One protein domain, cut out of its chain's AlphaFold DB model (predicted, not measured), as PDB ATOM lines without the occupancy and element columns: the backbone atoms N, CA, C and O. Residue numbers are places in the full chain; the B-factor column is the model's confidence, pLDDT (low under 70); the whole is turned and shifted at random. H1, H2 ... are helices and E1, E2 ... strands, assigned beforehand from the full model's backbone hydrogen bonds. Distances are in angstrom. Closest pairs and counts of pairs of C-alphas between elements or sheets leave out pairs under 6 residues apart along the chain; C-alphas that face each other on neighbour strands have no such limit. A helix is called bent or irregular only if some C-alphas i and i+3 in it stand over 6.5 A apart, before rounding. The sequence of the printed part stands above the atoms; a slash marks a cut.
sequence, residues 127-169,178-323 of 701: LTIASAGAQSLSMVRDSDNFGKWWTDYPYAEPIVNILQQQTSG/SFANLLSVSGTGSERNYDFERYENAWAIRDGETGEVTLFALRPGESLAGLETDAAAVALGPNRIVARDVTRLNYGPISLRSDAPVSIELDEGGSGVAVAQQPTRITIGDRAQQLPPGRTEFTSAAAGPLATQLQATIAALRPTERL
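What this domain is: This is residues 127 to 169 and 178 to 323 of the 701 residues of an uncharacterized protein of Armatimonadetes bacterium (UniProt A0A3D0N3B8). A long, twisted antiparallel sheet, E5 to E16, is folded double at one end, where E10 and E11 bend back on themselves and bring the pair E12 and E15 over the pair E13 and E14. Near its other end E5 and E6 are covered, with strands crossed, by the ribbon E1 and E4; the ribbon E2 and E3, with short H1 at its tip, makes that end of the long axis, and H2 packs across the sheet's E7, E9 and E10. The printed part has 189 residues, with the order E1 E2 H1 E3 to E15 H2 E16, and the class is mostly strand. It is only just compact, close to loose, with a radius of gyration of the C-alphas of 19.3 A and spans of 57 by 41 by 36 A.

Where its parts are: E1, residues 127 to 132, begins with C-alpha 127 at (-24.447, -4.106, 37.619) and is 16.5 A long. E2, residues 136 to 141, is 16.2 A long. H1, residues 143 to 149, 12.6 A, is irregular: C-alphas 144 and 147 are 8.4 A apart. E3, residues 161 to 166, measures 16.3 A, and E4, residues 180 to 186, measures 19.3 A. E5, residues 194 to 199, E6, residues 202 to 207, and E7, residues 213 to 218, measure 16.2, 16.4 and 16.9 A. E8, residues 227 to 229, and E9, residues 233 to 236, are shorter. E10, residues 240 to 251, bends by 149 degrees at residue 247, and E11, residues 254 to 267, by 162 degrees at residue 264; C-alpha 254 is at (-1.886, -28.717, 40.949). E12, residues 272 to 276, E13, residues 280 to 284, E14, residues 287 to 291, and E15, residues 294 to 298, follow. H2, residues 306 to 316, is 15.4 A long, and E16, residues 319 to 322, ends with C-alpha 322 at (-17.834, -15.788, 18.847).

How they stand to each other: E1 and E4 are antiparallel, with N 130 and O 182 2.9 A apart, within hydrogen-bond range. This pair and the branched sheet form a sandwich, two sheets face to face, their strands at 58 degrees; the closest C-alphas of E1 and E5 are those of Ala 132 and Phe 196, 6.4 A. E2 and E3 are antiparallel, with N 138 and O 164 at 3.0 A; H1 and E4 are apart. E5, E6 and E7 form a meander, each strand the antiparallel neighbour of the one before, with N 197 and O 204 at 2.9 A and N 205 and O 214 at 2.8 A. E16 lies on the other side of E5 from E6, with N 320 and O 198 at 3.0 A. E9 is the antiparallel neighbour of E7, with N 217 and O 234 at 2.9 A, and E9, E10, E11 and E12 form a second meander. E10 has E8 and E9 on one side and E11 on the other, with N 243 and O 264 at 2.9 A. E12 and E13 lie on the other side of E11 from E10; E15 is the neighbour of E12, and E14 that of E13. The closest C-alphas of E12 and E14, Ala 276 and Leu 291, are 6.7 A apart. H2 is on the branched sheet at a height of 7.9 A, only just over E10 with 3 of its C-alphas, and runs across the strands at 66 degrees to E10 on the local plane. In H2 every O i to N i+4 pair is within hydrogen-bond range; in H1 0 of 3 are, and 1 of 4 O i to N i+3 pairs.

The domain as a whole: The C-alphas farthest apart, those of Asn 145 and Asp 286, are 57.4 A apart. Residues 170 to 177 are not printed, and C-alphas 169 and 178 across the cut are 12.8 A apart. Of the links printed whole, H1 to E3, 11 residues, is long. Mean pLDDT of the printed part is 79.4; 51 residues are under 70, among them residues 132 to 147, 161 to 169 and 319 to 323.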
ATOM      1  N   LEU A 127     -24.080  -2.729  37.919       68.31
ATOM      2  CA  LEU A 127     -24.447  -4.106  37.619       68.31
ATOM      3  C   LEU A 127     -24.257  -4.341  36.121       68.31
ATOM      4  O   LEU A 127     -25.072  -3.926  35.302       68.31
ATOM      5  N   THR A 128     -23.201  -5.056  35.769       69.88
ATOM      6  CA  THR A 128     -23.031  -5.609  34.431       69.88
ATOM      7  C   THR A 128     -23.661  -6.996  34.394       69.88
ATOM      8  O   THR A 128     -23.254  -7.894  35.137       69.88
ATOM      9  N   ILE A 129     -24.619  -7.180  33.486       71.00
ATOM     10  CA  ILE A 129     -25.105  -8.496  33.075       71.00
ATOM     11  C   ILE A 129     -24.497  -8.792  31.711       71.00
ATOM     12  O   ILE A 129     -24.759  -8.082  30.743       71.00
ATOM     13  N   ALA A 130     -23.690  -9.842  31.638       71.69
ATOM     14  CA  ALA A 130     -23.179 -10.358  30.381       71.69
ATOM     15  C   ALA A 130     -23.684 -11.787  30.179       71.69
ATOM     16  O   ALA A 130     -23.684 -12.601  31.105       71.69
ATOM     17  N   SER A 131     -24.131 -12.080  28.966       70.62
ATOM     18  CA  SER A 131     -24.905 -13.275  28.655       70.62
ATOM     19  C   SER A 131     -24.434 -13.888  27.345       70.62
ATOM     20  O   SER A 131     -24.055 -13.181  26.415       70.62
ATOM     21  N   ALA A 132     -24.467 -15.214  27.270       69.69
ATOM     22  CA  ALA A 132     -23.866 -15.962  26.181       69.69
ATOM     23  C   ALA A 132     -24.587 -17.286  25.904       69.69
ATOM     24  O   ALA A 132     -25.102 -17.935  26.816       69.69
ATOM     25  N   GLY A 133     -24.597 -17.696  24.632       65.81
ATOM     26  CA  GLY A 133     -25.240 -18.936  24.175       65.81
ATOM     27  C   GLY A 133     -26.733 -18.817  23.874       65.81
ATOM     28  O   GLY A 133     -27.358 -19.833  23.571       65.81
ATOM     29  N   ALA A 134     -27.277 -17.601  23.944       63.94
ATOM     30  CA  ALA A 134     -28.628 -17.263  23.524       63.94
ATOM     31  C   ALA A 134     -28.619 -16.696  22.090       63.94
ATOM     32  O   ALA A 134     -27.738 -15.907  21.754       63.94
ATOM     33  N   GLN A 135     -29.577 -17.097  21.256       59.59
ATOM     34  CA  GLN A 135     -29.906 -16.428  19.991       59.59
ATOM     35  C   GLN A 135     -30.655 -15.119  20.237       59.59
ATOM     36  O   GLN A 135     -30.485 -14.167  19.478       59.59
ATOM     37  N   SER A 136     -31.441 -15.061  21.313       57.94
ATOM     38  CA  SER A 136     -32.115 -13.849  21.747       57.94
ATOM     39  C   SER A 136     -31.906 -13.577  23.233       57.94
ATOM     40  O   SER A 136     -31.765 -14.484  24.060       57.94
ATOM     41  N   LEU A 137     -31.834 -12.290  23.555       61.62
ATOM     42  CA  LEU A 137     -31.633 -11.773  24.897       61.62
ATOM     43  C   LEU A 137     -32.560 -10.575  25.064       61.62
ATOM     44  O   LEU A 137     -32.435  -9.598  24.323       61.62
ATOM     45  N   SER A 138     -33.456 -10.634  26.040       59.59
ATOM     46  CA  SER A 138     -34.317  -9.510  26.391       59.59
ATOM     47  C   SER A 138     -34.323  -9.303  27.902       59.59
ATOM     48  O   SER A 138     -34.112 -10.224  28.694       59.59
ATOM     49  N   MET A 139     -34.519  -8.053  28.308       62.16
ATOM     50  CA  MET A 139     -34.732  -7.695  29.700       62.16
ATOM     51  C   MET A 139     -36.130  -7.111  29.807       62.16
ATOM     52  O   MET A 139     -36.402  -6.030  29.288       62.16
ATOM     53  N   VAL A 140     -37.019  -7.850  30.455       59.78
ATOM     54  CA  VAL A 140     -38.406  -7.447  30.648       59.78
ATOM     55  C   VAL A 140     -38.516  -6.756  31.999       59.78
ATOM     56  O   VAL A 140     -38.194  -7.343  33.032       59.78
ATOM     57  N   ARG A 141     -38.936  -5.491  31.994       54.94
ATOM     58  CA  ARG A 141     -39.094  -4.689  33.210       54.94
ATOM     59  C   ARG A 141     -40.525  -4.791  33.716       54.94
ATOM     60  O   ARG A 141     -41.450  -4.402  33.015       54.94
ATOM     61  N   ASP A 142     -40.667  -5.299  34.932       54.84
ATOM     62  CA  ASP A 142     -41.904  -5.407  35.708       54.84
ATOM     63  C   ASP A 142     -43.104  -5.965  34.926       54.84
ATOM     64  O   ASP A 142     -44.234  -5.485  35.047       54.84
ATOM     65  N   SER A 143     -42.872  -7.009  34.121       48.50
ATOM     66  CA  SER A 143     -43.979  -7.764  33.527       48.50
ATOM     67  C   SER A 143     -44.909  -8.247  34.634       48.50
ATOM     68  O   SER A 143     -44.444  -8.771  35.641       48.50
ATOM     69  N   ASP A 144     -46.215  -8.074  34.450       51.59
ATOM     70  CA  ASP A 144     -47.261  -8.537  35.370       51.59
ATOM     71  C   ASP A 144     -47.299  -7.863  36.755       51.59
ATOM     72  O   ASP A 144     -47.995  -8.351  37.658       51.59
ATOM     73  N   ASN A 145     -46.627  -6.713  36.925       59.44
ATOM     74  CA  ASN A 145     -46.622  -5.946  38.177       59.44
ATOM     75  C   ASN A 145     -46.168  -6.822  39.363       59.44
ATOM     76  O   ASN A 145     -46.817  -6.884  40.417       59.44
ATOM     77  N   PHE A 146     -45.077  -7.574  39.174       64.38
ATOM     78  CA  PHE A 146     -44.442  -8.330  40.257       64.38
ATOM     79  C   PHE A 146     -43.860  -7.399  41.322       64.38
ATOM     80  O   PHE A 146     -43.764  -7.798  42.485       64.38
ATOM     81  N   GLY A 147     -43.535  -6.162  40.944       66.69
ATOM     82  CA  GLY A 147     -43.087  -5.094  41.821       66.69
ATOM     83  C   GLY A 147     -43.925  -4.929  43.085       66.69
ATOM     84  O   GLY A 147     -43.379  -4.803  44.180       66.69
ATOM     85  N   LYS A 148     -45.253  -5.076  42.986       72.19
ATOM     86  CA  LYS A 148     -46.171  -4.969  44.136       72.19
ATOM     87  C   LYS A 148     -45.861  -5.914  45.307       72.19
ATOM     88  O   LYS A 148     -46.306  -5.655  46.418       72.19
ATOM     89  N   TRP A 149     -45.150  -7.021  45.075       70.75
ATOM     90  CA  TRP A 149     -44.756  -7.968  46.129       70.75
ATOM     91  C   TRP A 149     -43.492  -7.543  46.884       70.75
ATOM     92  O   TRP A 149     -43.147  -8.155  47.890       70.75
ATOM     93  N   TRP A 150     -42.810  -6.506  46.399       73.75
ATOM     94  CA  TRP A 150     -41.536  -6.008  46.910       73.75
ATOM     95  C   TRP A 150     -41.636  -4.569  47.431       73.75
ATOM     96  O   TRP A 150     -40.610  -3.941  47.665       73.75
ATOM     97  N   THR A 151     -42.848  -4.045  47.657       75.62
ATOM     98  CA  THR A 151     -43.068  -2.679  48.182       75.62
ATOM     99  C   THR A 151     -42.408  -2.436  49.534       75.62
ATOM    100  O   THR A 151     -42.078  -1.300  49.854       75.62
ATOM    101  N   ASP A 152     -42.194  -3.503  50.306       77.88
ATOM    102  CA  ASP A 152     -41.585  -3.446  51.634       77.88
ATOM    103  C   ASP A 152     -40.054  -3.640  51.594       77.88
ATOM    104  O   ASP A 152     -39.413  -3.679  52.645       77.88
ATOM    105  N   TYR A 153     -39.445  -3.798  50.409       68.38
ATOM    106  CA  TYR A 153     -37.997  -3.959  50.268       68.38
ATOM    107  C   TYR A 153     -37.303  -2.586  50.318       68.38
ATOM    108  O   TYR A 153     -37.451  -1.794  49.391       68.38
ATOM    109  N   PRO A 154     -36.516  -2.272  51.365       62.62
ATOM    110  CA  PRO A 154     -36.099  -0.893  51.634       62.62
ATOM    111  C   PRO A 154     -34.876  -0.442  50.821       62.62
ATOM    112  O   PRO A 154     -34.447   0.700  50.948       62.62
ATOM    113  N   TYR A 155     -34.279  -1.338  50.029       65.75
ATOM    114  CA  TYR A 155     -32.984  -1.108  49.380       65.75
ATOM    115  C   TYR A 155     -33.076  -0.857  47.870       65.75
ATOM    116  O   TYR A 155     -32.067  -0.517  47.258       65.75
ATOM    117  N   ALA A 156     -34.245  -1.044  47.255       63.62
ATOM    118  CA  ALA A 156     -34.446  -0.828  45.825       63.62
ATOM    119  C   ALA A 156     -35.901  -0.452  45.530       63.62
ATOM    120  O   ALA A 156     -36.798  -0.769  46.309       63.62
ATOM    121  N   GLU A 157     -36.136   0.193  44.385       67.44
ATOM    122  CA  GLU A 157     -37.493   0.383  43.870       67.44
ATOM    123  C   GLU A 157     -38.198  -0.979  43.710       67.44
ATOM    124  O   GLU A 157     -37.543  -1.960  43.336       67.44
ATOM    125  N   PRO A 158     -39.520  -1.063  43.955       73.00
ATOM    126  CA  PRO A 158     -40.294  -2.295  43.830       73.00
ATOM    127  C   PRO A 158     -40.537  -2.617  42.352       73.00
ATOM    128  O   PRO A 158     -41.657  -2.555  41.863       73.00
ATOM    129  N   ILE A 159     -39.468  -2.911  41.620       65.69
ATOM    130  CA  ILE A 159     -39.458  -3.199  40.189       65.69
ATOM    131  C   ILE A 159     -38.682  -4.495  40.001       65.69
ATOM    132  O   ILE A 159     -37.534  -4.615  40.429       65.69
ATOM    133  N   VAL A 160     -39.295  -5.468  39.331       72.56
ATOM    134  CA  VAL A 160     -38.645  -6.746  39.024       72.56
ATOM    135  C   VAL A 160     -38.206  -6.747  37.566       72.56
ATOM    136  O   VAL A 160     -39.041  -6.668  36.674       72.56
ATOM    137  N   ASN A 161     -36.904  -6.863  37.306       67.94
ATOM    138  CA  ASN A 161     -36.390  -7.095  35.954       67.94
ATOM    139  C   ASN A 161     -36.189  -8.598  35.731       67.94
ATOM    140  O   ASN A 161     -35.570  -9.271  36.556       67.94
ATOM    141  N   ILE A 162     -36.682  -9.116  34.609       69.94
ATOM    142  CA  ILE A 162     -36.544 -10.516  34.206       69.94
ATOM    143  C   ILE A 162     -35.633 -10.575  32.982       69.94
ATOM    144  O   ILE A 162     -35.974 -10.056  31.921       69.94
ATOM    145  N   LEU A 163     -34.473 -11.219  33.126       69.25
ATOM    146  CA  LEU A 163     -33.606 -11.547  31.998       69.25
ATOM    147  C   LEU A 163     -34.138 -12.806  31.312       69.25
ATOM    148  O   LEU A 163     -34.120 -13.885  31.907       69.25
ATOM    149  N   GLN A 164     -34.584 -12.674  30.069       68.06
ATOM    150  CA  GLN A 164     -35.013 -13.794  29.241       68.06
ATOM    151  C   GLN A 164     -33.936 -14.112  28.206       68.06
ATOM    152  O   GLN A 164     -33.375 -13.229  27.556       68.06
ATOM    153  N   GLN A 165     -33.629 -15.399  28.086       68.12
ATOM    154  CA  GLN A 165     -32.640 -15.923  27.158       68.12
ATOM    155  C   GLN A 165     -33.247 -17.063  26.379       68.12
ATOM    156  O   GLN A 165     -33.765 -18.008  26.978       68.12
ATOM    157  N   GLN A 166     -33.106 -17.008  25.063       64.50
ATOM    158  CA  GLN A 166     -33.632 -18.053  24.213       64.50
ATOM    159  C   GLN A 166     -32.606 -18.529  23.199       64.50
ATOM    160  O   GLN A 166     -31.863 -17.752  22.611       64.50
ATOM    161  N   THR A 167     -32.599 -19.838  22.985       64.06
ATOM    162  CA  THR A 167     -31.959 -20.486  21.843       64.06
ATOM    163  C   THR A 167     -32.903 -21.556  21.342       64.06
ATOM    164  O   THR A 167     -33.404 -22.362  22.124       64.06
ATOM    165  N   SER A 168     -33.112 -21.588  20.037       60.56
ATOM    166  CA  SER A 168     -33.931 -22.573  19.351       60.56
ATOM    167  C   SER A 168     -33.107 -23.360  18.335       60.56
ATOM    168  O   SER A 168     -32.116 -22.897  17.762       60.56
ATOM    169  N   GLY A 169     -33.508 -24.611  18.129       61.53
ATOM    170  CA  GLY A 169     -32.854 -25.531  17.212       61.53
ATOM    171  C   GLY A 169     -33.316 -26.967  17.434       61.53
ATOM    172  O   GLY A 169     -33.903 -27.297  18.463       61.53
ATOM    173  N   SER A 178     -26.073 -24.940  26.550       71.38
ATOM    174  CA  SER A 178     -25.859 -24.217  27.803       71.38
ATOM    175  C   SER A 178     -25.948 -22.725  27.546       71.38
ATOM    176  O   SER A 178     -25.452 -22.263  26.520       71.38
ATOM    177  N   PHE A 179     -26.499 -21.999  28.508       72.06
ATOM    178  CA  PHE A 179     -26.408 -20.548  28.592       72.06
ATOM    179  C   PHE A 179     -25.372 -20.198  29.657       72.06
ATOM    180  O   PHE A 179     -25.235 -20.917  30.652       72.06
ATOM    181  N   ALA A 180     -24.647 -19.106  29.459       75.12
ATOM    182  CA  ALA A 180     -23.775 -18.542  30.475       75.12
ATOM    183  C   ALA A 180     -24.235 -17.121  30.793       75.12
ATOM    184  O   ALA A 180     -24.483 -16.329  29.888       75.12
ATOM    185  N   ASN A 181     -24.354 -16.824  32.086       77.69
ATOM    186  CA  ASN A 181     -24.677 -15.502  32.607       77.69
ATOM    187  C   ASN A 181     -23.630 -15.113  33.637       77.69
ATOM    188  O   ASN A 181     -23.352 -15.880  34.561       77.69
ATOM    189  N   LEU A 182     -23.086 -13.915  33.491       78.44
ATOM    190  CA  LEU A 182     -22.242 -13.270  34.476       78.44
ATOM    191  C   LEU A 182     -22.971 -12.043  34.991       78.44
ATOM    192  O   LEU A 182     -23.283 -11.132  34.230       78.44
ATOM    193  N   LEU A 183     -23.207 -12.037  36.298       82.75
ATOM    194  CA  LEU A 183     -23.645 -10.866  37.032       82.75
ATOM    195  C   LEU A 183     -22.420 -10.336  37.772       82.75
ATOM    196  O   LEU A 183     -21.850 -11.033  38.613       82.75
ATOM    197  N   SER A 184     -21.993  -9.128  37.428       76.56
ATOM    198  CA  SER A 184     -20.841  -8.466  38.031       76.56
ATOM    199  C   SER A 184     -21.278  -7.124  38.581       76.56
ATOM    200  O   SER A 184     -21.922  -6.356  37.880       76.56
ATOM    201  N   VAL A 185     -20.879  -6.828  39.813       76.06
ATOM    202  CA  VAL A 185     -21.119  -5.534  40.452       76.06
ATOM    203  C   VAL A 185     -19.773  -4.851  40.667       76.06
ATOM    204  O   VAL A 185     -18.876  -5.452  41.263       76.06
ATOM    205  N   SER A 186     -19.597  -3.628  40.163       69.75
ATOM    206  CA  SER A 186     -18.369  -2.848  40.360       69.75
ATOM    207  C   SER A 186     -18.613  -1.652  41.281       69.75
ATOM    208  O   SER A 186     -19.477  -0.819  41.037       69.75
ATOM    209  N   GLY A 187     -17.799  -1.538  42.335       56.72
ATOM    210  CA  GLY A 187     -17.937  -0.509  43.374       56.72
ATOM    211  C   GLY A 187     -17.558   0.920  42.970       56.72
ATOM    212  O   GLY A 187     -17.284   1.736  43.849       56.72
ATOM    213  N   THR A 188     -17.416   1.213  41.677       57.00
ATOM    214  CA  THR A 188     -16.823   2.462  41.162       57.00
ATOM    215  C   THR A 188     -17.693   3.189  40.136       57.00
ATOM    216  O   THR A 188     -17.238   4.188  39.587       57.00
ATOM    217  N   GLY A 189     -18.913   2.728  39.842       56.38
ATOM    218  CA  GLY A 189     -19.761   3.331  38.797       56.38
ATOM    219  C   GLY A 189     -19.318   3.038  37.371       56.38
ATOM    220  O   GLY A 189     -19.970   3.474  36.430       56.38
ATOM    221  N   SER A 190     -18.222   2.303  37.195       63.06
ATOM    222  CA  SER A 190     -17.688   1.933  35.891       63.06
ATOM    223  C   SER A 190     -18.218   0.564  35.480       63.06
ATOM    224  O   SER A 190     -17.883  -0.447  36.106       63.06
ATOM    225  N   GLU A 191     -19.033   0.528  34.428       65.25
ATOM    226  CA  GLU A 191     -19.424  -0.722  33.775       65.25
ATOM    227  C   GLU A 191     -18.176  -1.520  33.397       65.25
ATOM    228  O   GLU A 191     -17.243  -0.979  32.802       65.25
ATOM    229  N   ARG A 192     -18.156  -2.811  33.739       72.31
ATOM    230  CA  ARG A 192     -17.095  -3.704  33.276       72.31
ATOM    231  C   ARG A 192     -17.517  -4.343  31.975       72.31
ATOM    232  O   ARG A 192     -18.615  -4.879  31.879       72.31
ATOM    233  N   ASN A 193     -16.625  -4.343  30.997       76.88
ATOM    234  CA  ASN A 193     -16.865  -5.055  29.754       76.88
ATOM    235  C   ASN A 193     -16.295  -6.476  29.844       76.88
ATOM    236  O   ASN A 193     -15.126  -6.647  30.194       76.88
ATOM    237  N   TYR A 194     -17.104  -7.481  29.515       80.50
ATOM    238  CA  TYR A 194     -16.681  -8.879  29.480       80.50
ATOM    239  C   TYR A 194     -17.017  -9.504  28.130       80.50
ATOM    240  O   TYR A 194     -18.179  -9.526  27.724       80.50
ATOM    241  N   ASP A 195     -16.014 -10.089  27.481       77.50
ATOM    242  CA  ASP A 195     -16.201 -10.853  26.252       77.50
ATOM    243  C   ASP A 195     -16.410 -12.338  26.570       77.50
ATOM    244  O   ASP A 195     -15.698 -12.922  27.393       77.50
ATOM    245  N   PHE A 196     -17.356 -12.965  25.871       79.06
ATOM    246  CA  PHE A 196     -17.650 -14.391  25.990       79.06
ATOM    247  C   PHE A 196     -17.241 -15.138  24.726       79.06
ATOM    248  O   PHE A 196     -17.655 -14.803  23.614       79.06
ATOM    249  N   GLU A 197     -16.474 -16.208  24.902       78.94
ATOM    250  CA  GLU A 197     -16.104 -17.132  23.833       78.94
ATOM    251  C   GLU A 197     -16.631 -18.531  24.166       78.94
ATOM    252  O   GLU A 197     -16.418 -19.042  25.273       78.94
ATOM    253  N   ARG A 198     -17.314 -19.166  23.206       77.56
ATOM    254  CA  ARG A 198     -17.832 -20.525  23.376       77.56
ATOM    255  C   ARG A 198     -16.895 -21.549  22.759       77.56
ATOM    256  O   ARG A 198     -16.632 -21.534  21.552       77.56
ATOM    257  N   TYR A 199     -16.524 -22.521  23.575       77.69
ATOM    258  CA  TYR A 199     -15.847 -23.744  23.178       77.69
ATOM    259  C   TYR A 199     -16.795 -24.935  23.353       77.69
ATOM    260  O   TYR A 199     -17.775 -24.853  24.092       77.69
ATOM    261  N   GLU A 200     -16.489 -26.053  22.692       70.31
ATOM    262  CA  GLU A 200     -17.357 -27.241  22.619       70.31
ATOM    263  C   GLU A 200     -17.947 -27.672  23.980       70.31
ATOM    264  O   GLU A 200     -19.136 -27.964  24.056       70.31
ATOM    265  N   ASN A 201     -17.157 -27.617  25.063       72.75
ATOM    266  CA  ASN A 201     -17.577 -27.978  26.427       72.75
ATOM    267  C   ASN A 201     -17.217 -26.922  27.496       72.75
ATOM    268  O   ASN A 201     -17.117 -27.249  28.682       72.75
ATOM    269  N   ALA A 202     -16.963 -25.669  27.103       82.69
ATOM    270  CA  ALA A 202     -16.546 -24.621  28.035       82.69
ATOM    271  C   ALA A 202     -16.841 -23.204  27.530       82.69
ATOM    272  O   ALA A 202     -16.989 -22.963  26.334       82.69
ATOM    273  N   TRP A 203     -16.855 -22.259  28.460       83.50
ATOM    274  CA  TRP A 203     -16.983 -20.828  28.215       83.50
ATOM    275  C   TRP A 203     -15.704 -20.131  28.650       83.50
ATOM    276  O   TRP A 203     -15.233 -20.391  29.753       83.50
ATOM    277  N   ALA A 204     -15.147 -19.243  27.835       87.12
ATOM    278  CA  ALA A 204     -14.124 -18.316  28.300       87.12
ATOM    279  C   ALA A 204     -14.738 -16.930  28.481       87.12
ATOM    280  O   ALA A 204     -15.412 -16.426  27.587       87.12
ATOM    281  N   ILE A 205     -14.487 -16.342  29.644       87.50
ATOM    282  CA  ILE A 205     -14.862 -14.977  29.996       87.50
ATOM    283  C   ILE A 205     -13.574 -14.171  30.007       87.50
ATOM    284  O   ILE A 205     -12.669 -14.472  30.789       87.50
ATOM    285  N   ARG A 206     -13.475 -13.172  29.136       87.06
ATOM    286  CA  ARG A 206     -12.337 -12.262  29.068       87.06
ATOM    287  C   ARG A 206     -12.745 -10.913  29.625       87.06
ATOM    288  O   ARG A 206     -13.693 -10.304  29.143       87.06
ATOM    289  N   ASP A 207     -12.022 -10.456  30.630       85.50
ATOM    290  CA  ASP A 207     -12.170  -9.108  31.158       85.50
ATOM    291  C   ASP A 207     -11.572  -8.115  30.148       85.50
ATOM    292  O   ASP A 207     -10.407  -8.228  29.760       85.50
ATOM    293  N   GLY A 208     -12.390  -7.180  29.664       79.94
ATOM    294  CA  GLY A 208     -12.008  -6.223  28.628       79.94
ATOM    295  C   GLY A 208     -11.035  -5.142  29.105       79.94
ATOM    296  O   GLY A 208     -10.362  -4.531  28.277       79.94
ATOM    297  N   GLU A 209     -10.929  -4.912  30.417       80.31
ATOM    298  CA  GLU A 209     -10.012  -3.926  31.000       80.31
ATOM    299  C   GLU A 209      -8.631  -4.534  31.256       80.31
ATOM    300  O   GLU A 209      -7.603  -3.945  30.916       80.31
ATOM    301  N   THR A 210      -8.599  -5.725  31.858       84.19
ATOM    302  CA  THR A 210      -7.356  -6.392  32.277       84.19
ATOM    303  C   THR A 210      -6.810  -7.360  31.228       84.19
ATOM    304  O   THR A 210      -5.622  -7.684  31.236       84.19
ATOM    305  N   GLY A 211      -7.664  -7.844  30.322       84.62
ATOM    306  CA  GLY A 211      -7.348  -8.908  29.371       84.62
ATOM    307  C   GLY A 211      -7.273 -10.305  29.999       84.62
ATOM    308  O   GLY A 211      -6.985 -11.271  29.281       84.62
ATOM    309  N   GLU A 212      -7.518 -10.433  31.308       88.44
ATOM    310  CA  GLU A 212      -7.523 -11.716  32.005       88.44
ATOM    311  C   GLU A 212      -8.654 -12.610  31.498       88.44
ATOM    312  O   GLU A 212      -9.747 -12.150  31.175       88.44
ATOM    313  N   VAL A 213      -8.385 -13.914  31.433       90.06
ATOM    314  CA  VAL A 213      -9.355 -14.908  30.971       90.06
ATOM    315  C   VAL A 213      -9.671 -15.864  32.104       90.06
ATOM    316  O   VAL A 213      -8.760 -16.388  32.737       90.06
ATOM    317  N   THR A 214     -10.954 -16.135  32.317       90.75
ATOM    318  CA  THR A 214     -11.431 -17.233  33.160       90.75
ATOM    319  C   THR A 214     -12.182 -18.235  32.294       90.75
ATOM    320  O   THR A 214     -13.138 -17.872  31.614       90.75
ATOM    321  N   LEU A 215     -11.762 -19.500  32.309       91.00
ATOM    322  CA  LEU A 215     -12.451 -20.590  31.621       91.00
ATOM    323  C   LEU A 215     -13.410 -21.287  32.591       91.00
ATOM    324  O   LEU A 215     -12.991 -21.711  33.660       91.00
ATOM    325  N   PHE A 216     -14.672 -21.451  32.220       88.75
ATOM    326  CA  PHE A 216     -15.701 -22.119  33.009       88.75
ATOM    327  C   PHE A 216     -16.257 -23.338  32.269       88.75
ATOM    328  O   PHE A 216     -16.595 -23.256  31.090       88.75
ATOM    329  N   ALA A 217     -16.397 -24.463  32.969       85.00
ATOM    330  CA  ALA A 217     -16.953 -25.690  32.413       85.00
ATOM    331  C   ALA A 217     -17.864 -26.416  33.409       85.00
ATOM    332  O   ALA A 217     -17.522 -26.598  34.581       85.00
ATOM    333  N   LEU A 218     -19.012 -26.882  32.913       76.06
ATOM    334  CA  LEU A 218     -19.941 -27.750  33.635       76.06
ATOM    335  C   LEU A 218     -19.708 -29.194  33.198       76.06
ATOM    336  O   LEU A 218     -19.680 -29.467  32.003       76.06
ATOM    337  N   ARG A 219     -19.573 -30.112  34.161       72.88
ATOM    338  CA  ARG A 219     -19.216 -31.522  33.913       72.88
ATOM    339  C   ARG A 219     -17.990 -31.656  32.990       72.88
ATOM    340  O   ARG A 219     -18.100 -32.270  31.928       72.88
ATOM    341  N   PRO A 220     -16.843 -31.059  33.364       70.12
ATOM    342  CA  PRO A 220     -15.596 -31.196  32.614       70.12
ATOM    343  C   PRO A 220     -15.303 -32.672  32.291       70.12
ATOM    344  O   PRO A 220     -15.103 -33.486  33.189       70.12
ATOM    345  N   GLY A 221     -15.331 -33.017  31.002       66.06
ATOM    346  CA  GLY A 221     -14.918 -34.327  30.489       66.06
ATOM    347  C   GLY A 221     -13.452 -34.331  30.047       66.06
ATOM    348  O   GLY A 221     -12.719 -33.373  30.284       66.06
ATOM    349  N   GLU A 222     -13.031 -35.371  29.318       63.09
ATOM    350  CA  GLU A 222     -11.668 -35.481  28.755       63.09
ATOM    351  C   GLU A 222     -11.318 -34.372  27.732       63.09
ATOM    352  O   GLU A 222     -10.170 -34.243  27.317       63.09
ATOM    353  N   SER A 223     -12.291 -33.549  27.322       64.38
ATOM    354  CA  SER A 223     -12.143 -32.514  26.287       64.38
ATOM    355  C   SER A 223     -11.390 -31.249  26.726       64.38
ATOM    356  O   SER A 223     -11.001 -30.458  25.869       64.38
ATOM    357  N   LEU A 224     -11.190 -31.016  28.029       78.69
ATOM    358  CA  LEU A 224     -10.411 -29.874  28.524       78.69
ATOM    359  C   LEU A 224      -8.935 -30.256  28.630       78.69
ATOM    360  O   LEU A 224      -8.504 -30.873  29.602       78.69
ATOM    361  N   ALA A 225      -8.158 -29.892  27.611       78.56
ATOM    362  CA  ALA A 225      -6.752 -30.269  27.501       78.56
ATOM    363  C   ALA A 225      -5.952 -29.925  28.772       78.56
ATOM    364  O   ALA A 225      -5.836 -28.766  29.158       78.56
ATOM    365  N   GLY A 226      -5.367 -30.942  29.409       82.00
ATOM    366  CA  GLY A 226      -4.546 -30.771  30.611       82.00
ATOM    367  C   GLY A 226      -5.318 -30.649  31.929       82.00
ATOM    368  O   GLY A 226      -4.666 -30.521  32.964       82.00
ATOM    369  N   LEU A 227      -6.657 -30.719  31.915       88.81
ATOM    370  CA  LEU A 227      -7.495 -30.829  33.109       88.81
ATOM    371  C   LEU A 227      -8.059 -32.250  33.230       88.81
ATOM    372  O   LEU A 227      -8.934 -32.651  32.469       88.81
ATOM    373  N   GLU A 228      -7.614 -32.992  34.239       90.12
ATOM    374  CA  GLU A 228      -8.240 -34.258  34.625       90.12
ATOM    375  C   GLU A 228      -9.040 -34.042  35.901       90.12
ATOM    376  O   GLU A 228      -8.464 -33.773  36.952       90.12
ATOM    377  N   THR A 229     -10.362 -34.164  35.845       91.38
ATOM    378  CA  THR A 229     -11.191 -33.920  37.027       91.38
ATOM    379  C   THR A 229     -12.495 -34.707  36.995       91.38
ATOM    380  O   THR A 229     -12.959 -35.106  35.931       91.38
ATOM    381  N   ASP A 230     -13.065 -34.956  38.169       91.38
ATOM    382  CA  ASP A 230     -14.430 -35.469  38.353       91.38
ATOM    383  C   ASP A 230     -15.391 -34.418  38.932       91.38
ATOM    384  O   ASP A 230     -16.539 -34.727  39.249       91.38
ATOM    385  N   ALA A 231     -14.930 -33.169  39.048       91.38
ATOM    386  CA  ALA A 231     -15.723 -32.060  39.549       91.38
ATOM    387  C   ALA A 231     -17.010 -31.860  38.736       91.38
ATOM    388  O   ALA A 231     -17.023 -31.944  37.506       91.38
ATOM    389  N   ALA A 232     -18.094 -31.491  39.417       87.06
ATOM    390  CA  ALA A 232     -19.360 -31.164  38.766       87.06
ATOM    391  C   ALA A 232     -19.285 -29.852  37.959       87.06
ATOM    392  O   ALA A 232     -20.024 -29.678  36.986       87.06
ATOM    393  N   ALA A 233     -18.401 -28.934  38.361       89.25
ATOM    394  CA  ALA A 233     -18.109 -27.677  37.679       89.25
ATOM    395  C   ALA A 233     -16.692 -27.200  38.027       89.25
ATOM    396  O   ALA A 233     -16.247 -27.398  39.162       89.25
ATOM    397  N   VAL A 234     -16.010 -26.554  37.079       91.94
ATOM    398  CA  VAL A 234     -14.681 -25.954  37.283       91.94
ATOM    399  C   VAL A 234     -14.610 -24.567  36.648       91.94
ATOM    400  O   VAL A 234     -15.082 -24.373  35.530       91.94
ATOM    401  N   ALA A 235     -13.977 -23.627  37.352       92.56
ATOM    402  CA  ALA A 235     -13.501 -22.361  36.813       92.56
ATOM    403  C   ALA A 235     -11.966 -22.303  36.911       92.56
ATOM    404  O   ALA A 235     -11.400 -22.499  37.988       92.56
ATOM    405  N   LEU A 236     -11.294 -22.035  35.796       92.75
ATOM    406  CA  LEU A 236      -9.848 -21.876  35.685       92.75
ATOM    407  C   LEU A 236      -9.540 -20.408  35.388       92.75
ATOM    408  O   LEU A 236      -9.767 -19.940  34.274       92.75
ATOM    409  N   GLY A 237      -9.043 -19.687  36.386       91.62
ATOM    410  CA  GLY A 237      -8.528 -18.328  36.245       91.62
ATOM    411  C   GLY A 237      -7.001 -18.303  36.104       91.62
ATOM    412  O   GLY A 237      -6.336 -19.330  36.272       91.62
ATOM    413  N   PRO A 238      -6.410 -17.130  35.827       88.00
ATOM    414  CA  PRO A 238      -4.965 -16.999  35.635       88.00
ATOM    415  C   PRO A 238      -4.161 -17.274  36.915       88.00
ATOM    416  O   PRO A 238      -3.004 -17.678  36.831       88.00
ATOM    417  N   ASN A 239      -4.770 -17.084  38.085       89.06
ATOM    418  CA  ASN A 239      -4.139 -17.212  39.399       89.06
ATOM    419  C   ASN A 239      -4.893 -18.147  40.358       89.06
ATOM    420  O   ASN A 239      -4.463 -18.300  41.499       89.06
ATOM    421  N   ARG A 240      -6.005 -18.758  39.924       91.81
ATOM    422  CA  ARG A 240      -6.819 -19.628  40.779       91.81
ATOM    423  C   ARG A 240      -7.617 -20.684  40.025       91.81
ATOM    424  O   ARG A 240      -7.985 -20.492  38.869       91.81
ATOM    425  N   ILE A 241      -7.944 -21.767  40.718       92.56
ATOM    426  CA  ILE A 241      -8.864 -22.822  40.294       92.56
ATOM    427  C   ILE A 241     -10.005 -22.896  41.301       92.56
ATOM    428  O   ILE A 241      -9.768 -23.054  42.495       92.56
ATOM    429  N   VAL A 242     -11.241 -22.860  40.816       94.81
ATOM    430  CA  VAL A 242     -12.435 -23.150  41.616       94.81
ATOM    431  C   VAL A 242     -13.044 -24.443  41.097       94.81
ATOM    432  O   VAL A 242     -13.255 -24.578  39.895       94.81
ATOM    433  N   ALA A 243     -13.334 -25.402  41.972       94.38
ATOM    434  CA  ALA A 243     -13.948 -26.672  41.588       94.38
ATOM    435  C   ALA A 243     -15.029 -27.087  42.588       94.38
ATOM    436  O   ALA A 243     -14.828 -26.992  43.798       94.38
ATOM    437  N   ARG A 244     -16.173 -27.563  42.084       94.94
ATOM    438  CA  ARG A 244     -17.309 -28.010  42.905       94.94
ATOM    439  C   ARG A 244     -17.416 -29.530  42.925       94.94
ATOM    440  O   ARG A 244     -17.333 -30.159  41.873       94.94
ATOM    441  N   ASP A 245     -17.683 -30.087  44.105       93.81
ATOM    442  CA  ASP A 245     -17.930 -31.519  44.332       93.81
ATOM    443  C   ASP A 245     -16.816 -32.425  43.780       93.81
ATOM    444  O   ASP A 245     -17.080 -33.461  43.176       93.81
ATOM    445  N   VAL A 246     -15.562 -32.015  43.961       94.00
ATOM    446  CA  VAL A 246     -14.395 -32.686  43.391       94.00
ATOM    447  C   VAL A 246     -13.843 -33.755  44.331       94.00
ATOM    448  O   VAL A 246     -13.755 -33.535  45.540       94.00
ATOM    449  N   THR A 247     -13.455 -34.905  43.774       95.00
ATOM    450  CA  THR A 247     -12.644 -35.936  44.446       95.00
ATOM    451  C   THR A 247     -11.275 -36.140  43.820       95.00
ATOM    452  O   THR A 247     -10.349 -36.617  44.482       95.00
ATOM    453  N   ARG A 248     -11.101 -35.734  42.564       93.56
ATOM    454  CA  ARG A 248      -9.833 -35.785  41.845       93.56
ATOM    455  C   ARG A 248      -9.730 -34.575  40.932       93.56
ATOM    456  O   ARG A 248     -10.631 -34.344  40.140       93.56
ATOM    457  N   LEU A 249      -8.611 -33.856  41.003       92.00
ATOM    458  CA  LEU A 249      -8.291 -32.768  40.080       92.00
ATOM    459  C   LEU A 249      -6.793 -32.730  39.807       92.00
ATOM    460  O   LEU A 249      -6.013 -32.579  40.738       92.00
ATOM    461  N   ASN A 250      -6.402 -32.821  38.542       90.25
ATOM    462  CA  ASN A 250      -5.046 -32.558  38.079       90.25
ATOM    463  C   ASN A 250      -5.096 -31.452  37.027       90.25
ATOM    464  O   ASN A 250      -5.805 -31.583  36.030       90.25
ATOM    465  N   TYR A 251      -4.340 -30.380  37.244       89.25
ATOM    466  CA  TYR A 251      -4.200 -29.285  36.294       89.25
ATOM    467  C   TYR A 251      -2.837 -28.612  36.443       89.25
ATOM    468  O   TYR A 251      -2.557 -27.943  37.442       89.25
ATOM    469  N   GLY A 252      -1.965 -28.805  35.451       84.81
ATOM    470  CA  GLY A 252      -0.580 -28.340  35.518       84.81
ATOM    471  C   GLY A 252       0.133 -28.866  36.779       84.81
ATOM    472  O   GLY A 252       0.203 -30.081  36.962       84.81
ATOM    473  N   PRO A 253       0.664 -27.992  37.656       82.69
ATOM    474  CA  PRO A 253       1.351 -28.403  38.886       82.69
ATOM    475  C   PRO A 253       0.401 -28.759  40.041       82.69
ATOM    476  O   PRO A 253       0.854 -29.251  41.076       82.69
ATOM    477  N   ILE A 254      -0.897 -28.484  39.901       86.81
ATOM    478  CA  ILE A 254      -1.886 -28.717  40.949       86.81
ATOM    479  C   ILE A 254      -2.449 -30.126  40.789       86.81
ATOM    480  O   ILE A 254      -3.041 -30.461  39.768       86.81
ATOM    481  N   SER A 255      -2.282 -30.942  41.827       88.50
ATOM    482  CA  SER A 255      -2.880 -32.271  41.946       88.50
ATOM    483  C   SER A 255      -3.625 -32.350  43.269       88.50
ATOM    484  O   SER A 255      -3.038 -32.092  44.319       88.50
ATOM    485  N   LEU A 256      -4.887 -32.754  43.230       91.00
ATOM    486  CA  LEU A 256      -5.768 -32.887  44.377       91.00
ATOM    487  C   LEU A 256      -6.468 -34.241  44.373       91.00
ATOM    488  O   LEU A 256      -6.941 -34.722  43.341       91.00
ATOM    489  N   ARG A 257      -6.571 -34.832  45.564       94.12
ATOM    490  CA  ARG A 257      -7.406 -36.002  45.850       94.12
ATOM    491  C   ARG A 257      -8.158 -35.805  47.155       94.12
ATOM    492  O   ARG A 257      -7.558 -35.360  48.130       94.12
ATOM    493  N   SER A 258      -9.421 -36.196  47.210       94.94
ATOM    494  CA  SER A 258     -10.170 -36.280  48.464       94.94
ATOM    495  C   SER A 258     -10.955 -37.582  48.564       94.94
ATOM    496  O   SER A 258     -11.361 -38.163  47.560       94.94
ATOM    497  N   ASP A 259     -11.170 -38.038  49.798       95.94
ATOM    498  CA  ASP A 259     -11.901 -39.284  50.077       95.94
ATOM    499  C   ASP A 259     -13.417 -39.156  49.814       95.94
ATOM    500  O   ASP A 259     -14.122 -40.157  49.695       95.94
ATOM    501  N   ALA A 260     -13.925 -37.923  49.739       95.94
ATOM    502  CA  ALA A 260     -15.312 -37.590  49.432       95.94
ATOM    503  C   ALA A 260     -15.401 -36.225  48.718       95.94
ATOM    504  O   ALA A 260     -14.442 -35.448  48.799       95.94
ATOM    505  N   PRO A 261     -16.521 -35.917  48.031       96.44
ATOM    506  CA  PRO A 261     -16.676 -34.667  47.289       96.44
ATOM    507  C   PRO A 261     -16.493 -33.430  48.173       96.44
ATOM    508  O   PRO A 261     -17.137 -33.294  49.218       96.44
ATOM    509  N   VAL A 262     -15.623 -32.520  47.736       95.12
ATOM    510  CA  VAL A 262     -15.374 -31.222  48.377       95.12
ATOM    511  C   VAL A 262     -15.471 -30.103  47.347       95.12
ATOM    512  O   VAL A 262     -15.178 -30.311  46.175       95.12
ATOM    513  N   SER A 263     -15.878 -28.905  47.759       96.75
ATOM    514  CA  SER A 263     -15.759 -27.712  46.907       96.75
ATOM    515  C   SER A 263     -14.526 -26.921  47.315       96.75
ATOM    516  O   SER A 263     -14.282 -26.766  48.509       96.75
ATOM    517  N   ILE A 264     -13.746 -26.444  46.352       94.00
ATOM    518  CA  ILE A 264     -12.458 -25.796  46.605       94.00
ATOM    519  C   ILE A 264     -12.276 -24.511  45.801       94.00
ATOM    520  O   ILE A 264     -12.766 -24.392  44.680       94.00
ATOM    521  N   GLU A 265     -11.493 -23.601  46.366       94.88
ATOM    522  CA  GLU A 265     -10.804 -22.514  45.673       94.88
ATOM    523  C   GLU A 265      -9.310 -22.637  45.999       94.88
ATOM    524  O   GLU A 265      -8.936 -22.690  47.171       94.88
ATOM    525  N   LEU A 266      -8.474 -22.745  44.968       90.56
ATOM    526  CA  LEU A 266      -7.019 -22.893  45.040       90.56
ATOM    527  C   LEU A 266      -6.348 -21.734  44.318       90.56
ATOM    528  O   LEU A 266      -6.700 -21.475  43.174       90.56
ATOM    529  N   ASP A 267      -5.356 -21.097  44.927       88.50
ATOM    530  CA  ASP A 267      -4.449 -20.168  44.255       88.50
ATOM    531  C   ASP A 267      -3.327 -20.901  43.485       88.50
ATOM    532  O   ASP A 267      -3.207 -22.130  43.521       88.50
ATOM    533  N   GLU A 268      -2.478 -20.148  42.779       83.94
ATOM    534  CA  GLU A 268      -1.325 -20.690  42.040       83.94
ATOM    535  C   GLU A 268      -0.257 -21.359  42.922       83.94
ATOM    536  O   GLU A 268       0.538 -22.157  42.422       83.94
ATOM    537  N   GLY A 269      -0.251 -21.065  44.225       80.94
ATOM    538  CA  GLY A 269       0.588 -21.720  45.223       80.94
ATOM    539  C   GLY A 269      -0.017 -23.020  45.757       80.94
ATOM    540  O   GLY A 269       0.636 -23.727  46.522       80.94
ATOM    541  N   GLY A 270      -1.252 -23.364  45.376       79.12
ATOM    542  CA  GLY A 270      -1.990 -24.511  45.903       79.12
ATOM    543  C   GLY A 270      -2.536 -24.294  47.317       79.12
ATOM    544  O   GLY A 270      -2.842 -25.272  47.999       79.12
ATOM    545  N   SER A 271      -2.627 -23.046  47.775       86.69
ATOM    546  CA  SER A 271      -3.291 -22.659  49.025       86.69
ATOM    547  C   SER A 271      -4.707 -22.158  48.744       86.69
ATOM    548  O   SER A 271      -5.035 -21.822  47.610       86.69
ATOM    549  N   GLY A 272      -5.576 -22.135  49.754       90.00
ATOM    550  CA  GLY A 272      -6.924 -21.600  49.581       90.00
ATOM    551  C   GLY A 272      -7.948 -22.176  50.549       90.00
ATOM    552  O   GLY A 272      -7.659 -22.400  51.727       90.00
ATOM    553  N   VAL A 273      -9.168 -22.375  50.053       93.75
ATOM    554  CA  VAL A 273     -10.346 -22.716  50.858       93.75
ATOM    555  C   VAL A 273     -10.974 -24.008  50.354       93.75
ATOM    556  O   VAL A 273     -11.171 -24.185  49.157       93.75
ATOM    557  N   ALA A 274     -11.336 -24.900  51.275       93.12
ATOM    558  CA  ALA A 274     -12.150 -26.076  51.005       93.12
ATOM    559  C   ALA A 274     -13.438 -26.036  51.833       93.12
ATOM    560  O   ALA A 274     -13.436 -25.630  52.995       93.12
ATOM    561  N   VAL A 275     -14.534 -26.503  51.247       95.94
ATOM    562  CA  VAL A 275     -15.821 -26.707  51.909       95.94
ATOM    563  C   VAL A 275     -16.185 -28.181  51.787       95.94
ATOM    564  O   VAL A 275     -16.431 -28.681  50.687       95.94
ATOM    565  N   ALA A 276     -16.214 -28.876  52.922       95.31
ATOM    566  CA  ALA A 276     -16.580 -30.287  53.000       95.31
ATOM    567  C   ALA A 276     -17.944 -30.451  53.685       95.31
ATOM    568  O   ALA A 276     -18.231 -29.788  54.677       95.31
ATOM    569  N   GLN A 277     -18.784 -31.361  53.189       94.38
ATOM    570  CA  GLN A 277     -20.077 -31.674  53.825       94.38
ATOM    571  C   GLN A 277     -19.934 -32.669  54.987       94.38
ATOM    572  O   GLN A 277     -20.782 -32.744  55.871       94.38
ATOM    573  N   GLN A 278     -18.844 -33.436  54.996       94.19
ATOM    574  CA  GLN A 278     -18.545 -34.451  56.001       94.19
ATOM    575  C   GLN A 278     -17.040 -34.491  56.287       94.19
ATOM    576  O   GLN A 278     -16.259 -34.026  55.447       94.19
ATOM    577  N   PRO A 279     -16.606 -35.065  57.427       96.25
ATOM    578  CA  PRO A 279     -15.187 -35.214  57.712       96.25
ATOM    579  C   PRO A 279     -14.493 -35.972  56.578       96.25
ATOM    580  O   PRO A 279     -14.829 -37.121  56.304       96.25
ATOM    581  N   THR A 280     -13.541 -35.326  55.908       96.06
ATOM    582  CA  THR A 280     -12.932 -35.845  54.675       96.06
ATOM    583  C   THR A 280     -11.441 -35.565  54.678       96.06
ATOM    584  O   THR A 280     -11.012 -34.471  55.047       96.06
ATOM    585  N   ARG A 281     -10.630 -36.540  54.271       94.06
ATOM    586  CA  ARG A 281      -9.208 -36.302  54.034       94.06
ATOM    587  C   ARG A 281      -9.030 -35.716  52.639       94.06
ATOM    588  O   ARG A 281      -9.559 -36.262  51.674       94.06
ATOM    589  N   ILE A 282      -8.268 -34.636  52.541       91.31
ATOM    590  CA  ILE A 282      -7.837 -34.036  51.277       91.31
ATOM    591  C   ILE A 282      -6.318 -34.141  51.162       91.31
ATOM    592  O   ILE A 282      -5.608 -34.078  52.163       91.31
ATOM    593  N   THR A 283      -5.812 -34.321  49.949       90.50
ATOM    594  CA  THR A 283      -4.389 -34.302  49.615       90.50
ATOM    595  C   THR A 283      -4.173 -33.358  48.444       90.50
ATOM    596  O   THR A 283      -4.814 -33.541  47.415       90.50
ATOM    597  N   ILE A 284      -3.292 -32.369  48.596       83.94
ATOM    598  CA  ILE A 284      -2.960 -31.364  47.577       83.94
ATOM    599  C   ILE A 284      -1.446 -31.340  47.403       83.94
ATOM    600  O   ILE A 284      -0.714 -31.014  48.341       83.94
ATOM    601  N   GLY A 285      -0.977 -31.689  46.206       79.19
ATOM    602  CA  GLY A 285       0.433 -31.965  45.964       79.19
ATOM    603  C   GLY A 285       0.902 -33.133  46.834       79.19
ATOM    604  O   GLY A 285       0.380 -34.243  46.731       79.19
ATOM    605  N   ASP A 286       1.866 -32.876  47.714       76.75
ATOM    606  CA  ASP A 286       2.430 -33.838  48.665       76.75
ATOM    607  C   ASP A 286       1.829 -33.744  50.082       76.75
ATOM    608  O   ASP A 286       2.153 -34.561  50.951       76.75
ATOM    609  N   ARG A 287       0.935 -32.781  50.338       82.25
ATOM    610  CA  ARG A 287       0.369 -32.528  51.669       82.25
ATOM    611  C   ARG A 287      -1.028 -33.093  51.816       82.25
ATOM    612  O   ARG A 287      -1.907 -32.791  51.019       82.25
ATOM    613  N   ALA A 288      -1.251 -33.843  52.892       87.62
ATOM    614  CA  ALA A 288      -2.573 -34.311  53.292       87.62
ATOM    615  C   ALA A 288      -3.076 -33.565  54.534       87.62
ATOM    616  O   ALA A 288      -2.330 -33.383  55.496       87.62
ATOM    617  N   GLN A 289      -4.355 -33.198  54.536       89.12
ATOM    618  CA  GLN A 289      -5.036 -32.522  55.634       89.12
ATOM    619  C   GLN A 289      -6.392 -33.183  55.896       89.12
ATOM    620  O   GLN A 289      -7.076 -33.632  54.976       89.12
ATOM    621  N   GLN A 290      -6.790 -33.252  57.166       93.94
ATOM    622  CA  GLN A 290      -8.140 -33.659  57.538       93.94
ATOM    623  C   GLN A 290      -9.037 -32.422  57.569       93.94
ATOM    624  O   GLN A 290      -8.741 -31.470  58.294       93.94
ATOM    625  N   LEU A 291     -10.128 -32.442  56.810       92.06
ATOM    626  CA  LEU A 291     -11.121 -31.375  56.797       92.06
ATOM    627  C   LEU A 291     -12.310 -31.761  57.690       92.06
ATOM    628  O   LEU A 291     -12.869 -32.849  57.502       92.06
ATOM    629  N   PRO A 292     -12.710 -30.918  58.659       93.75
ATOM    630  CA  PRO A 292     -14.020 -31.028  59.291       93.75
ATOM    631  C   PRO A 292     -15.138 -30.612  58.311       93.75
ATOM    632  O   PRO A 292     -14.853 -29.999  57.281       93.75
ATOM    633  N   PRO A 293     -16.414 -30.903  58.623       95.38
ATOM    634  CA  PRO A 293     -17.541 -30.310  57.909       95.38
ATOM    635  C   PRO A 293     -17.502 -28.775  57.983       95.38
ATOM    636  O   PRO A 293     -17.229 -28.215  59.046       95.38
ATOM    637  N   GLY A 294     -17.813 -28.105  56.877       93.75
ATOM    638  CA  GLY A 294     -17.790 -26.649  56.746       93.75
ATOM    639  C   GLY A 294     -16.554 -26.115  56.019       93.75
ATOM    640  O   GLY A 294     -15.839 -26.845  55.331       93.75
ATOM    641  N   ARG A 295     -16.341 -24.800  56.138       95.50
ATOM    642  CA  ARG A 295     -15.252 -24.070  55.477       95.50
ATOM    643  C   ARG A 295     -13.944 -24.235  56.252       95.50
ATOM    644  O   ARG A 295     -13.900 -23.956  57.446       95.50
ATOM    645  N   THR A 296     -12.882 -24.633  55.564       93.81
ATOM    646  CA  THR A 296     -11.530 -24.787  56.116       93.81
ATOM    647  C   THR A 296     -10.508 -24.166  55.172       93.81
ATOM    648  O   THR A 296     -10.536 -24.426  53.971       93.81
ATOM    649  N   GLU A 297      -9.592 -23.369  55.713       91.19
ATOM    650  CA  GLU A 297      -8.427 -22.871  54.978       91.19
ATOM    651  C   GLU A 297      -7.279 -23.882  55.035       91.19
ATOM    652  O   GLU A 297      -7.109 -24.618  56.016       91.19
ATOM    653  N   PHE A 298      -6.474 -23.921  53.982       83.62
ATOM    654  CA  PHE A 298      -5.280 -24.753  53.929       83.62
ATOM    655  C   PHE A 298      -4.159 -24.056  53.164       83.62
ATOM    656  O   PHE A 298      -4.390 -23.202  52.307       83.62
ATOM    657  N   THR A 299      -2.925 -24.456  53.469       78.25
ATOM    658  CA  THR A 299      -1.726 -23.966  52.789       78.25
ATOM    659  C   THR A 299      -0.908 -25.133  52.251       78.25
ATOM    660  O   THR A 299      -0.448 -26.009  52.996       78.25
ATOM    661  N   SER A 300      -0.710 -25.147  50.936       72.00
ATOM    662  CA  SER A 300       0.153 -26.116  50.262       72.00
ATOM    663  C   SER A 300       1.208 -25.405  49.425       72.00
ATOM    664  O   SER A 300       1.167 -24.190  49.268       72.00
ATOM    665  N   ALA A 301       2.196 -26.165  48.964       67.25
ATOM    666  CA  ALA A 301       3.199 -25.707  48.018       67.25
ATOM    667  C   ALA A 301       3.019 -26.501  46.720       67.25
ATOM    668  O   ALA A 301       3.614 -27.561  46.539       67.25
ATOM    669  N   ALA A 302       2.173 -26.003  45.827       63.06
ATOM    670  CA  ALA A 302       2.143 -26.401  44.426       63.06
ATOM    671  C   ALA A 302       2.828 -25.291  43.618       63.06
ATOM    672  O   ALA A 302       2.594 -24.115  43.871       63.06
ATOM    673  N   ALA A 303       3.732 -25.642  42.702       56.06
ATOM    674  CA  ALA A 303       4.564 -24.659  42.011       56.06
ATOM    675  C   ALA A 303       4.342 -24.689  40.497       56.06
ATOM    676  O   ALA A 303       4.762 -25.631  39.825       56.06
ATOM    677  N   GLY A 304       3.753 -23.623  39.957       66.94
ATOM    678  CA  GLY A 304       3.817 -23.288  38.533       66.94
ATOM    679  C   GLY A 304       2.717 -22.306  38.107       66.94
ATOM    680  O   GLY A 304       1.629 -22.336  38.676       66.94
ATOM    681  N   PRO A 305       2.976 -21.436  37.114       77.31
ATOM    682  CA  PRO A 305       2.051 -20.366  36.751       77.31
ATOM    683  C   PRO A 305       0.788 -20.935  36.091       77.31
ATOM    684  O   PRO A 305       0.825 -21.371  34.934       77.31
ATOM    685  N   LEU A 306      -0.342 -20.880  36.804       83.31
ATOM    686  CA  LEU A 306      -1.653 -21.293  36.288       83.31
ATOM    687  C   LEU A 306      -2.011 -20.557  34.992       83.31
ATOM    688  O   LEU A 306      -2.538 -21.176  34.068       83.31
ATOM    689  N   ALA A 307      -1.617 -19.289  34.869       84.25
ATOM    690  CA  ALA A 307      -1.788 -18.487  33.663       84.25
ATOM    691  C   ALA A 307      -1.187 -19.144  32.407       84.25
ATOM    692  O   ALA A 307      -1.809 -19.131  31.347       84.25
ATOM    693  N   THR A 308      -0.002 -19.762  32.505       86.12
ATOM    694  CA  THR A 308       0.633 -20.421  31.345       86.12
ATOM    695  C   THR A 308      -0.122 -21.687  30.950       86.12
ATOM    696  O   THR A 308      -0.372 -21.917  29.766       86.12
ATOM    697  N   GLN A 309      -0.538 -22.486  31.938       87.81
ATOM    698  CA  GLN A 309      -1.341 -23.684  31.698       87.81
ATOM    699  C   GLN A 309      -2.714 -23.324  31.104       87.81
ATOM    700  O   GLN A 309      -3.196 -24.007  30.201       87.81
ATOM    701  N   LEU A 310      -3.316 -22.225  31.559       87.44
ATOM    702  CA  LEU A 310      -4.580 -21.711  31.041       87.44
ATOM    703  C   LEU A 310      -4.477 -21.280  29.582       87.44
ATOM    704  O   LEU A 310      -5.302 -21.698  28.773       87.44
ATOM    705  N   GLN A 311      -3.432 -20.538  29.217       86.94
ATOM    706  CA  GLN A 311      -3.190 -20.170  27.819       86.94
ATOM    707  C   GLN A 311      -3.004 -21.404  26.923       86.94
ATOM    708  O   GLN A 311      -3.572 -21.463  25.833       86.94
ATOM    709  N   ALA A 312      -2.270 -22.419  27.390       86.88
ATOM    710  CA  ALA A 312      -2.111 -23.676  26.657       86.88
ATOM    711  C   ALA A 312      -3.442 -24.430  26.488       86.88
ATOM    712  O   ALA A 312      -3.718 -24.957  25.411       86.88
ATOM    713  N   THR A 313      -4.275 -24.443  27.530       88.62
ATOM    714  CA  THR A 313      -5.605 -25.070  27.512       88.62
ATOM    715  C   THR A 313      -6.514 -24.380  26.499       88.62
ATOM    716  O   THR A 313      -7.070 -25.046  25.632       88.62
ATOM    717  N   ILE A 314      -6.600 -23.045  26.538       85.81
ATOM    718  CA  ILE A 314      -7.403 -22.248  25.596       85.81
ATOM    719  C   ILE A 314      -6.942 -22.478  24.151       85.81
ATOM    720  O   ILE A 314      -7.765 -22.741  23.280       85.81
ATOM    721  N   ALA A 315      -5.629 -22.454  23.892       85.50
ATOM    722  CA  ALA A 315      -5.077 -22.664  22.552       85.50
ATOM    723  C   ALA A 315      -5.357 -24.068  21.977       85.50
ATOM    724  O   ALA A 315      -5.369 -24.253  20.757       85.50
ATOM    725  N   ALA A 316      -5.563 -25.067  22.841       82.94
ATOM    726  CA  ALA A 316      -5.904 -26.426  22.436       82.94
ATOM    727  C   ALA A 316      -7.399 -26.599  22.118       82.94
ATOM    728  O   ALA A 316      -7.753 -27.502  21.355       82.94
ATOM    729  N   LEU A 317      -8.266 -25.741  22.663       81.12
ATOM    730  CA  LEU A 317      -9.699 -25.787  22.402       81.12
ATOM    731  C   LEU A 317     -10.025 -25.328  20.976       81.12
ATOM    732  O   LEU A 317      -9.280 -24.596  20.320       81.12
ATOM    733  N   ARG A 318     -11.159 -25.804  20.460       72.62
ATOM    734  CA  ARG A 318     -11.696 -25.384  19.165       72.62
ATOM    735  C   ARG A 318     -12.820 -24.378  19.410       72.62
ATOM    736  O   ARG A 318     -13.795 -24.747  20.065       72.62
ATOM    737  N   PRO A 319     -12.686 -23.121  18.948       65.31
ATOM    738  CA  PRO A 319     -13.753 -22.145  19.091       65.31
ATOM    739  C   PRO A 319     -14.934 -22.572  18.222       65.31
ATOM    740  O   PRO A 319     -14.767 -22.873  17.039       65.31
ATOM    741  N   THR A 320     -16.115 -22.618  18.827       65.06
ATOM    742  CA  THR A 320     -17.366 -22.975  18.145       65.06
ATOM    743  C   THR A 320     -18.165 -21.736  17.761       65.06
ATOM    744  O   THR A 320     -18.719 -21.707  16.669       65.06
ATOM    745  N   GLU A 321     -18.173 -20.689  18.595       58.59
ATOM    746  CA  GLU A 321     -18.892 -19.434  18.335       58.59
ATOM    747  C   GLU A 321     -18.156 -18.249  18.990       58.59
ATOM    748  O   GLU A 321     -17.696 -18.340  20.132       58.59
ATOM    749  N   ARG A 322     -18.082 -17.120  18.275       48.88
ATOM    750  CA  ARG A 322     -17.834 -15.788  18.847       48.88
ATOM    751  C   ARG A 322     -19.180 -15.073  18.801       48.88
ATOM    752  O   ARG A 322     -19.740 -14.950  17.716       48.88
ATOM    753  N   LEU A 323     -19.730 -14.689  19.950       44.28
ATOM    754  CA  LEU A 323     -21.068 -14.095  20.010       44.28
ATOM    755  C   LEU A 323     -21.050 -12.727  19.324       44.28
ATOM    756  O   LEU A 323     -20.417 -11.790  19.808       44.28
TER     757      LEU A 323